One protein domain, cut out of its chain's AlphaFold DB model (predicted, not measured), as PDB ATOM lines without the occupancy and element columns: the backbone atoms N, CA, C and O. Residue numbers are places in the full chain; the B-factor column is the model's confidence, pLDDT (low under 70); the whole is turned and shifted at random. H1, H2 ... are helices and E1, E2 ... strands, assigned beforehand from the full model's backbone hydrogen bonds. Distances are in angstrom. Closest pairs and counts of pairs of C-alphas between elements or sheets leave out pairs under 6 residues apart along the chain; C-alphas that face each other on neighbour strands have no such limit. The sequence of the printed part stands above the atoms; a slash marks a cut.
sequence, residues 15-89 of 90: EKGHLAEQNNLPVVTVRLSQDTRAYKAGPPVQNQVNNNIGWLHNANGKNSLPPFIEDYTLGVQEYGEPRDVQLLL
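What this domain is: This is residues 15 to 89 of the 90 residues of an uncharacterized protein of Aspergillus sclerotialis (UniProt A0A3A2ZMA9). With little regular structure, this loose model has one long helix, H1, with the strand hairpin E1-E2 near its beginning and little H2 at its far end. Residues 15 to 27 run beside H1, and residues 71 to 77 stick out. The 75 printed residues, 29 in named elements, hold E1, E2, H1, H2 in that order, class mixed, sheet order E1 - E2, antiparallel. The radius of gyration of the C-alphas is 14.5 A; spans are 43 by 33 by 21 A.

How they stand to each other: Past residue 27, find E1, residues 28 to 31, antiparallel to E2, residues 37 to 40, at 157 degrees, with N 29 and O 39 within hydrogen-bond range at 2.8 A. H1, residues 43 to 59, touches H2, residues 85 to 88, with residues 55 to 59 alone; their closest C-alphas, Trp 55 and Leu 88, are 6.8 A apart. Every O i to N i+4 pair of H1 is within hydrogen-bond range; H2 is too short for one.

Where its parts are: Find E1's C-alpha 28 at (40.976, 26.331, 59.548). H1 runs 23.8 A from C-alpha 43 at (31.029, 28.376, 54.915).

The domain as a whole: The farthest C-alphas, Gln 34 and Val 85, are 44.1 A apart. The printed part has no cut; the link H1 to H2 is long. Find pLDDT under 70 at residues 69 to 72, 77 to 78, 80 and 89.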
ATOM      1  N   GLU A  15      40.495   8.249  48.336       85.94
ATOM      2  CA  GLU A  15      39.802   7.633  47.200       85.94
ATOM      3  C   GLU A  15      38.413   8.234  46.980       85.94
ATOM      4  O   GLU A  15      37.915   8.255  45.857       85.94
ATOM      5  N   LYS A  16      37.808   8.801  48.027       87.44
ATOM      6  CA  LYS A  16      36.489   9.447  47.973       87.44
ATOM      7  C   LYS A  16      36.559  10.969  47.950       87.44
ATOM      8  O   LYS A  16      35.521  11.609  47.818       87.44
ATOM      9  N   GLY A  17      37.755  11.555  48.017       86.88
ATOM     10  CA  GLY A  17      37.960  13.006  48.086       86.88
ATOM     11  C   GLY A  17      37.375  13.803  46.913       86.88
ATOM     12  O   GLY A  17      37.140  14.993  47.056       86.88
ATOM     13  N   HIS A  18      37.092  13.165  45.774       87.69
ATOM     14  CA  HIS A  18      36.441  13.791  44.618       87.69
ATOM     15  C   HIS A  18      34.904  13.879  44.730       87.69
ATOM     16  O   HIS A  18      34.287  14.613  43.962       87.69
ATOM     17  N   LEU A  19      34.278  13.152  45.662       88.25
ATOM     18  CA  LEU A  19      32.821  13.100  45.824       88.25
ATOM     19  C   LEU A  19      32.339  14.214  46.763       88.25
ATOM     20  O   LEU A  19      32.823  14.329  47.891       88.25
ATOM     21  N   ALA A  20      31.354  15.002  46.329       84.81
ATOM     22  CA  ALA A  20      30.870  16.175  47.063       84.81
ATOM     23  C   ALA A  20      30.315  15.833  48.459       84.81
ATOM     24  O   ALA A  20      30.502  16.582  49.415       84.81
ATOM     25  N   GLU A  21      29.673  14.675  48.610       87.81
ATOM     26  CA  GLU A  21      29.089  14.231  49.877       87.81
ATOM     27  C   GLU A  21      30.146  13.715  50.863       87.81
ATOM     28  O   GLU A  21      29.904  13.677  52.070       87.81
ATOM     29  N   GLN A  22      31.319  13.317  50.363       87.81
ATOM     30  CA  GLN A  22      32.399  12.729  51.162       87.81
ATOM     31  C   GLN A  22      33.506  13.742  51.471       87.81
ATOM     32  O   GLN A  22      34.185  13.634  52.490       87.81
ATOM     33  N   ASN A  23      33.665  14.762  50.630       86.56
ATOM     34  CA  ASN A  23      34.698  15.777  50.769       86.56
ATOM     35  C   ASN A  23      34.218  16.982  51.594       86.56
ATOM     36  O   ASN A  23      34.087  18.098  51.100       86.56
ATOM     37  N   ASN A  24      33.923  16.726  52.870       87.25
ATOM     38  CA  ASN A  24      33.430  17.715  53.833       87.25
ATOM     39  C   ASN A  24      34.468  18.001  54.927       87.25
ATOM     40  O   ASN A  24      34.192  17.911  56.126       87.25
ATOM     41  N   LEU A  25      35.691  18.329  54.514       86.56
ATOM     42  CA  LEU A  25      36.812  18.542  55.419       86.56
ATOM     43  C   LEU A  25      36.623  19.810  56.266       86.56
ATOM     44  O   LEU A  25      36.216  20.857  55.740       86.56
ATOM     45  N   PRO A  26      36.949  19.757  57.572       87.69
ATOM     46  CA  PRO A  26      37.018  20.949  58.401       87.69
ATOM     47  C   PRO A  26      38.190  21.824  57.946       87.69
ATOM     48  O   PRO A  26      39.325  21.365  57.847       87.69
ATOM     49  N   VAL A  27      37.922  23.105  57.700       85.88
ATOM     50  CA  VAL A  27      38.935  24.060  57.235       85.88
ATOM     51  C   VAL A  27      39.214  25.084  58.329       85.88
ATOM     52  O   VAL A  27      38.295  25.683  58.893       85.88
ATOM     53  N   VAL A  28      40.495  25.304  58.617       88.38
ATOM     54  CA  VAL A  28      40.976  26.331  59.548       88.38
ATOM     55  C   VAL A  28      41.742  27.379  58.754       88.38
ATOM     56  O   VAL A  28      42.619  27.059  57.957       88.38
ATOM     57  N   THR A  29      41.417  28.648  58.974       85.12
ATOM     58  CA  THR A  29      42.186  29.772  58.444       85.12
ATOM     59  C   THR A  29      43.210  30.205  59.480       85.12
ATOM     60  O   THR A  29      42.857  30.543  60.610       85.12
ATOM     61  N   VAL A  30      44.480  30.224  59.079       85.69
ATOM     62  CA  VAL A  30      45.580  30.752  59.887       85.69
ATOM     63  C   VAL A  30      46.032  32.077  59.286       85.69
ATOM     64  O   VAL A  30      46.473  32.137  58.140       85.69
ATOM     65  N   ARG A  31      45.917  33.154  60.063       85.19
ATOM     66  CA  ARG A  31      46.432  34.477  59.717       85.19
ATOM     67  C   ARG A  31      47.785  34.668  60.389       85.19
ATOM     68  O   ARG A  31      47.851  34.850  61.605       85.19
ATOM     69  N   LEU A  32      48.842  34.650  59.583       85.31
ATOM     70  CA  LEU A  32      50.205  34.928  60.024       85.31
ATOM     71  C   LEU A  32      50.429  36.446  60.033       85.31
ATOM     72  O   LEU A  32      50.371  37.102  58.995       85.31
ATOM     73  N   SER A  33      50.627  37.011  61.220       84.94
ATOM     74  CA  SER A  33      51.020  38.409  61.436       84.94
ATOM     75  C   SER A  33      51.815  38.509  62.743       84.94
ATOM     76  O   SER A  33      52.098  37.468  63.337       84.94
ATOM     77  N   GLN A  34      52.158  39.718  63.210       91.19
ATOM     78  CA  GLN A  34      52.729  39.889  64.559       91.19
ATOM     79  C   GLN A  34      51.878  39.173  65.622       91.19
ATOM     80  O   GLN A  34      52.422  38.461  66.458       91.19
ATOM     81  N   ASP A  35      50.550  39.248  65.485       89.25
ATOM     82  CA  ASP A  35      49.611  38.420  66.236       89.25
ATOM     83  C   ASP A  35      49.101  37.281  65.351       89.25
ATOM     84  O   ASP A  35      48.225  37.468  64.496       89.25
ATOM     85  N   THR A  36      49.644  36.081  65.529       89.88
ATOM     86  CA  THR A  36      49.146  34.901  64.813       89.88
ATOM     87  C   THR A  36      47.767  34.511  65.342       89.88
ATOM     88  O   THR A  36      47.562  34.396  66.550       89.88
ATOM     89  N   ARG A  37      46.803  34.303  64.438       88.94
ATOM     90  CA  ARG A  37      45.437  33.882  64.787       88.94
ATOM     91  C   ARG A  37      45.017  32.689  63.941       88.94
ATOM     92  O   ARG A  37      45.252  32.686  62.736       88.94
ATOM     93  N   ALA A  38      44.347  31.725  64.558       89.69
ATOM     94  CA  ALA A  38      43.726  30.597  63.879       89.69
ATOM     95  C   ALA A  38      42.234  30.559  64.216       89.69
ATOM     96  O   ALA A  38      41.853  30.732  65.374       89.69
ATOM     97  N   TYR A  39      41.389  30.367  63.212       89.56
ATOM     98  CA  TYR A  39      39.943  30.290  63.391       89.56
ATOM     99  C   TYR A  39      39.319  29.361  62.354       89.56
ATOM    100  O   TYR A  39      39.850  29.179  61.257       89.56
ATOM    101  N   LYS A  40      38.175  28.766  62.702       90.69
ATOM    102  CA  LYS A  40      37.402  27.948  61.762       90.69
ATOM    103  C   LYS A  40      36.991  28.806  60.565       90.69
ATOM    104  O   LYS A  40      36.490  29.916  60.744       90.69
ATOM    105  N   ALA A  41      37.203  28.295  59.358       90.38
ATOM    106  CA  ALA A  41      36.784  28.978  58.147       90.38
ATOM    107  C   ALA A  41      35.252  29.089  58.092       90.38
ATOM    108  O   ALA A  41      34.526  28.179  58.499       90.38
ATOM    109  N   GLY A  42      34.754  30.216  57.581       91.44
ATOM    110  CA  GLY A  42      33.328  30.375  57.297       91.44
ATOM    111  C   GLY A  42      32.878  29.496  56.118       91.44
ATOM    112  O   GLY A  42      33.725  29.077  55.320       91.44
ATOM    113  N   PRO A  43      31.559  29.269  55.949       93.06
ATOM    114  CA  PRO A  43      31.029  28.376  54.915       93.06
ATOM    115  C   PRO A  43      31.538  28.654  53.490       93.06
ATOM    116  O   PRO A  43      31.909  27.695  52.821       93.06
ATOM    117  N   PRO A  44      31.662  29.913  53.017       91.75
ATOM    118  CA  PRO A  44      32.156  30.169  51.663       91.75
ATOM    119  C   PRO A  44      33.583  29.656  51.430       91.75
ATOM    120  O   PRO A  44      33.849  28.993  50.431       91.75
ATOM    121  N   VAL A  45      34.491  29.922  52.374       90.00
ATOM    122  CA  VAL A  45      35.899  29.501  52.283       90.00
ATOM    123  C   VAL A  45      36.010  27.989  52.432       90.00
ATOM    124  O   VAL A  45      36.744  27.349  51.686       90.00
ATOM    125  N   GLN A  46      35.255  27.405  53.363       90.44
ATOM    126  CA  GLN A  46      35.232  25.960  53.553       90.44
ATOM    127  C   GLN A  46      34.733  25.237  52.292       90.44
ATOM    128  O   GLN A  46      35.374  24.283  51.854       90.44
ATOM    129  N   ASN A  47      33.649  25.714  51.677       91.00
ATOM    130  CA  ASN A  47      33.112  25.147  50.440       91.00
ATOM    131  C   ASN A  47      34.107  25.293  49.286       91.00
ATOM    132  O   ASN A  47      34.327  24.346  48.543       91.00
ATOM    133  N   GLN A  48      34.752  26.456  49.159       89.56
ATOM    134  CA  GLN A  48      35.759  26.683  48.125       89.56
ATOM    135  C   GLN A  48      36.948  25.724  48.259       89.56
ATOM    136  O   GLN A  48      37.371  25.133  47.268       89.56
ATOM    137  N   VAL A  49      37.487  25.560  49.471       87.56
ATOM    138  CA  VAL A  49      38.629  24.668  49.721       87.56
ATOM    139  C   VAL A  49      38.259  23.217  49.431       87.56
ATOM    140  O   VAL A  49      38.995  22.548  48.711       87.56
ATOM    141  N   ASN A  50      37.110  22.748  49.920       88.62
ATOM    142  CA  ASN A  50      36.645  21.391  49.637       88.62
ATOM    143  C   ASN A  50      36.416  21.183  48.133       88.62
ATOM    144  O   ASN A  50      36.972  20.250  47.563       88.62
ATOM    145  N   ASN A  51      35.729  22.095  47.442       89.56
ATOM    146  CA  ASN A  51      35.539  22.000  45.991       89.56
ATOM    147  C   ASN A  51      36.868  21.920  45.228       89.56
ATOM    148  O   ASN A  51      36.996  21.127  44.298       89.56
ATOM    149  N   ASN A  52      37.873  22.702  45.631       87.62
ATOM    150  CA  ASN A  52      39.197  22.649  45.014       87.62
ATOM    151  C   ASN A  52      39.908  21.316  45.281       87.62
ATOM    152  O   ASN A  52      40.482  20.753  44.357       87.62
ATOM    153  N   ILE A  53      39.845  20.783  46.505       86.25
ATOM    154  CA  ILE A  53      40.395  19.455  46.827       86.25
ATOM    155  C   ILE A  53      39.716  18.384  45.970       86.25
ATOM    156  O   ILE A  53      40.399  17.558  45.372       86.25
ATOM    157  N   GLY A  54      38.388  18.428  45.854       89.19
ATOM    158  CA  GLY A  54      37.642  17.455  45.060       89.19
ATOM    159  C   GLY A  54      37.993  17.526  43.582       89.19
ATOM    160  O   GLY A  54      38.223  16.495  42.951       89.19
ATOM    161  N   TRP A  55      38.140  18.742  43.057       88.12
ATOM    162  CA  TRP A  55      38.617  18.961  41.700       88.12
ATOM    163  C   TRP A  55      40.042  18.433  41.496       88.12
ATOM    164  O   TRP A  55      40.280  17.748  40.509       88.12
ATOM    165  N   LEU A  56      40.968  18.660  42.434       86.81
ATOM    166  CA  LEU A  56      42.346  18.160  42.341       86.81
ATOM    167  C   LEU A  56      42.410  16.633  42.376       86.81
ATOM    168  O   LEU A  56      43.108  16.037  41.557       86.81
ATOM    169  N   HIS A  57      41.645  15.989  43.262       87.81
ATOM    170  CA  HIS A  57      41.484  14.536  43.234       87.81
ATOM    171  C   HIS A  57      40.948  14.082  41.882       87.81
ATOM    172  O   HIS A  57      41.461  13.138  41.283       87.81
ATOM    173  N   ASN A  58      39.909  14.740  41.379       89.12
ATOM    174  CA  ASN A  58      39.333  14.363  40.107       89.12
ATOM    175  C   ASN A  58      40.345  14.499  38.963       89.12
ATOM    176  O   ASN A  58      40.508  13.557  38.203       89.12
ATOM    177  N   ALA A  59      41.058  15.622  38.888       86.69
ATOM    178  CA  ALA A  59      42.011  15.940  37.833       86.69
ATOM    179  C   ALA A  59      43.244  15.016  37.841       86.69
ATOM    180  O   ALA A  59      43.682  14.567  36.788       86.69
ATOM    181  N   ASN A  60      43.772  14.660  39.016       84.75
ATOM    182  CA  ASN A  60      44.968  13.815  39.126       84.75
ATOM    183  C   ASN A  60      44.691  12.304  38.970       84.75
ATOM    184  O   ASN A  60      45.623  11.507  39.051       84.75
ATOM    185  N   GLY A  61      43.438  11.889  38.764       85.25
ATOM    186  CA  GLY A  61      43.112  10.489  38.479       85.25
ATOM    187  C   GLY A  61      43.172   9.552  39.681       85.25
ATOM    188  O   GLY A  61      43.318   9.978  40.825       85.25
ATOM    189  N   LYS A  62      42.992   8.248  39.443       81.88
ATOM    190  CA  LYS A  62      42.933   7.216  40.500       81.88
ATOM    191  C   LYS A  62      44.277   7.047  41.214       81.88
ATOM    192  O   LYS A  62      45.322   7.236  40.606       81.88
ATOM    193  N   ASN A  63      44.247   6.655  42.491       76.06
ATOM    194  CA  ASN A  63      45.431   6.500  43.352       76.06
ATOM    195  C   ASN A  63      46.274   7.778  43.531       76.06
ATOM    196  O   ASN A  63      47.382   7.716  44.065       76.06
ATOM    197  N   SER A  64      45.776   8.938  43.090       74.31
ATOM    198  CA  SER A  64      46.426  10.212  43.364       74.31
ATOM    199  C   SER A  64      46.205  10.596  44.823       74.31
ATOM    200  O   SER A  64      45.068  10.673  45.304       74.31
ATOM    201  N   LEU A  65      47.316  10.802  45.525       76.25
ATOM    202  CA  LEU A  65      47.341  11.207  46.921       76.25
ATOM    203  C   LEU A  65      47.908  12.626  47.025       76.25
ATOM    204  O   LEU A  65      48.855  12.954  46.305       76.25
ATOM    205  N   PRO A  66      47.362  13.469  47.916       75.12
ATOM    206  CA  PRO A  66      47.974  14.751  48.222       75.12
ATOM    207  C   PRO A  66      49.392  14.571  48.814       75.12
ATOM    208  O   PRO A  66      49.689  13.527  49.401       75.12
ATOM    209  N   PRO A  67      50.265  15.593  48.718       72.75
ATOM    210  CA  PRO A  67      49.971  16.939  48.230       72.75
ATOM    211  C   PRO A  67      49.909  17.015  46.701       72.75
ATOM    212  O   PRO A  67      50.811  16.557  46.004       72.75
ATOM    213  N   PHE A  68      48.863  17.657  46.181       73.25
ATOM    214  CA  PHE A  68      48.801  18.025  44.768       73.25
ATOM    215  C   PHE A  68      49.631  19.287  44.551       73.25
ATOM    216  O   PHE A  68      49.471  20.270  45.279       73.25
ATOM    217  N   ILE A  69      50.526  19.248  43.569       68.75
ATOM    218  CA  ILE A  69      51.391  20.370  43.219       68.75
ATOM    219  C   ILE A  69      50.913  20.914  41.878       68.75
ATOM    220  O   ILE A  69      50.857  20.179  40.898       68.75
ATOM    221  N   GLU A  70      50.588  22.204  41.846       68.38
ATOM    222  CA  GLU A  70      50.332  22.945  40.612       68.38
ATOM    223  C   GLU A  70      51.502  23.899  40.369       68.38
ATOM    224  O   GLU A  70      51.756  24.792  41.185       68.38
ATOM    225  N   ASP A  71      52.224  23.707  39.263       68.88
ATOM    226  CA  ASP A  71      53.338  24.572  38.875       68.88
ATOM    227  C   ASP A  71      52.931  25.490  37.719       68.88
ATOM    228  O   ASP A  71      53.038  25.163  36.538       68.88
ATOM    229  N   TYR A  72      52.500  26.696  38.082       68.88
ATOM    230  CA  TYR A  72      52.090  27.727  37.131       68.88
ATOM    231  C   TYR A  72      53.254  28.331  36.324       68.88
ATOM    232  O   TYR A  72      53.013  29.146  35.434       68.88
ATOM    233  N   THR A  73      54.513  27.972  36.609       76.75
ATOM    234  CA  THR A  73      55.667  28.424  35.812       76.75
ATOM    235  C   THR A  73      55.834  27.631  34.517       76.75
ATOM    236  O   THR A  73      56.442  28.132  33.571       76.75
ATOM    237  N   LEU A  74      55.244  26.432  34.444       70.44
ATOM    238  CA  LEU A  74      55.329  25.528  33.295       70.44
ATOM    239  C   LEU A  74      54.222  25.755  32.250       70.44
ATOM    240  O   LEU A  74      54.200  25.080  31.223       70.44
ATOM    241  N   GLY A  75      53.335  26.729  32.470       70.19
ATOM    242  CA  GLY A  75      52.200  27.016  31.591       70.19
ATOM    243  C   GLY A  75      50.895  26.396  32.093       70.19
ATOM    244  O   GLY A  75      50.666  26.307  33.297       70.19
ATOM    245  N   VAL A  76      49.994  26.034  31.174       72.56
ATOM    246  CA  VAL A  76      48.706  25.416  31.527       72.56
ATOM    247  C   VAL A  76      48.958  23.997  32.033       72.56
ATOM    248  O   VAL A  76      49.547  23.185  31.328       72.56
ATOM    249  N   GLN A  77      48.497  23.699  33.249       69.62
ATOM    250  CA  GLN A  77      48.595  22.362  33.825       69.62
ATOM    251  C   GLN A  77      47.686  21.395  33.051       69.62
ATOM    252  O   GLN A  77      46.466  21.569  33.025       69.62
ATOM    253  N   GLU A  78      48.277  20.372  32.436       69.19
ATOM    254  CA  GLU A  78      47.537  19.301  31.771       69.19
ATOM    255  C   GLU A  78      47.346  18.112  32.719       69.19
ATOM    256  O   GLU A  78      48.278  17.660  33.385       69.19
ATOM    257  N   TYR A  79      46.116  17.605  32.772       73.62
ATOM    258  CA  TYR A  79      45.713  16.479  33.607       73.62
ATOM    259  C   TYR A  79      45.281  15.326  32.700       73.62
ATOM    260  O   TYR A  79      44.234  15.397  32.058       73.62
ATOM    261  N   GLY A  80      46.119  14.291  32.601       69.31
ATOM    262  CA  GLY A  80      45.980  13.253  31.571       69.31
ATOM    263  C   GLY A  80      44.877  12.220  31.817       69.31
ATOM    264  O   GLY A  80      44.403  11.609  30.865       69.31
ATOM    265  N   GLU A  81      44.456  12.015  33.068       81.50
ATOM    266  CA  GLU A  81      43.561  10.906  33.429       81.50
ATOM    267  C   GLU A  81      42.566  11.287  34.534       81.50
ATOM    268  O   GLU A  81      42.676  10.802  35.661       81.50
ATOM    269  N   PRO A  82      41.571  12.148  34.267       84.88
ATOM    270  CA  PRO A  82      40.601  12.489  35.294       84.88
ATOM    271  C   PRO A  82      39.735  11.294  35.713       84.88
ATOM    272  O   PRO A  82      39.406  10.431  34.897       84.88
ATOM    273  N   ARG A  83      39.318  11.255  36.987       86.81
ATOM    274  CA  ARG A  83      38.406  10.214  37.506       86.81
ATOM    275  C   ARG A  83      37.033  10.287  36.821       86.81
ATOM    276  O   ARG A  83      36.498   9.249  36.440       86.81
ATOM    277  N   ASP A  84      36.502  11.496  36.648       85.12
ATOM    278  CA  ASP A  84      35.270  11.806  35.919       85.12
ATOM    279  C   ASP A  84      35.398  13.153  35.185       85.12
ATOM    280  O   ASP A  84      35.563  14.213  35.792       85.12
ATOM    281  N   VAL A  85      35.293  13.131  33.854       81.88
ATOM    282  CA  VAL A  85      35.390  14.338  33.016       81.88
ATOM    283  C   VAL A  85      34.254  15.327  33.308       81.88
ATOM    284  O   VAL A  85      34.465  16.535  33.218       81.88
ATOM    285  N   GLN A  86      33.070  14.855  33.710       81.88
ATOM    286  CA  GLN A  86      31.935  15.731  34.023       81.88
ATOM    287  C   GLN A  86      32.220  16.618  35.238       81.88
ATOM    288  O   GLN A  86      31.789  17.766  35.271       81.88
ATOM    289  N   LEU A  87      33.014  16.128  36.193       76.69
ATOM    290  CA  LEU A  87      33.419  16.877  37.384       76.69
ATOM    291  C   LEU A  87      34.526  17.918  37.107       76.69
ATOM    292  O   LEU A  87      34.900  18.670  38.009       76.69
ATOM    293  N   LEU A  88      35.061  17.984  35.880       72.31
ATOM    294  CA  LEU A  88      35.987  19.041  35.443       72.31
ATOM    295  C   LEU A  88      35.292  20.208  34.733       72.31
ATOM    296  O   LEU A  88      35.877  21.288  34.629       72.31
ATOM    297  N   LEU A  89      34.074  19.998  34.233       66.19
ATOM    298  CA  LEU A  89      33.311  21.003  33.504       66.19
ATOM    299  C   LEU A  89      32.616  21.916  34.527       66.19
ATOM    300  O   LEU A  89      31.651  21.512  35.170       66.19
TER     301      LEU A  89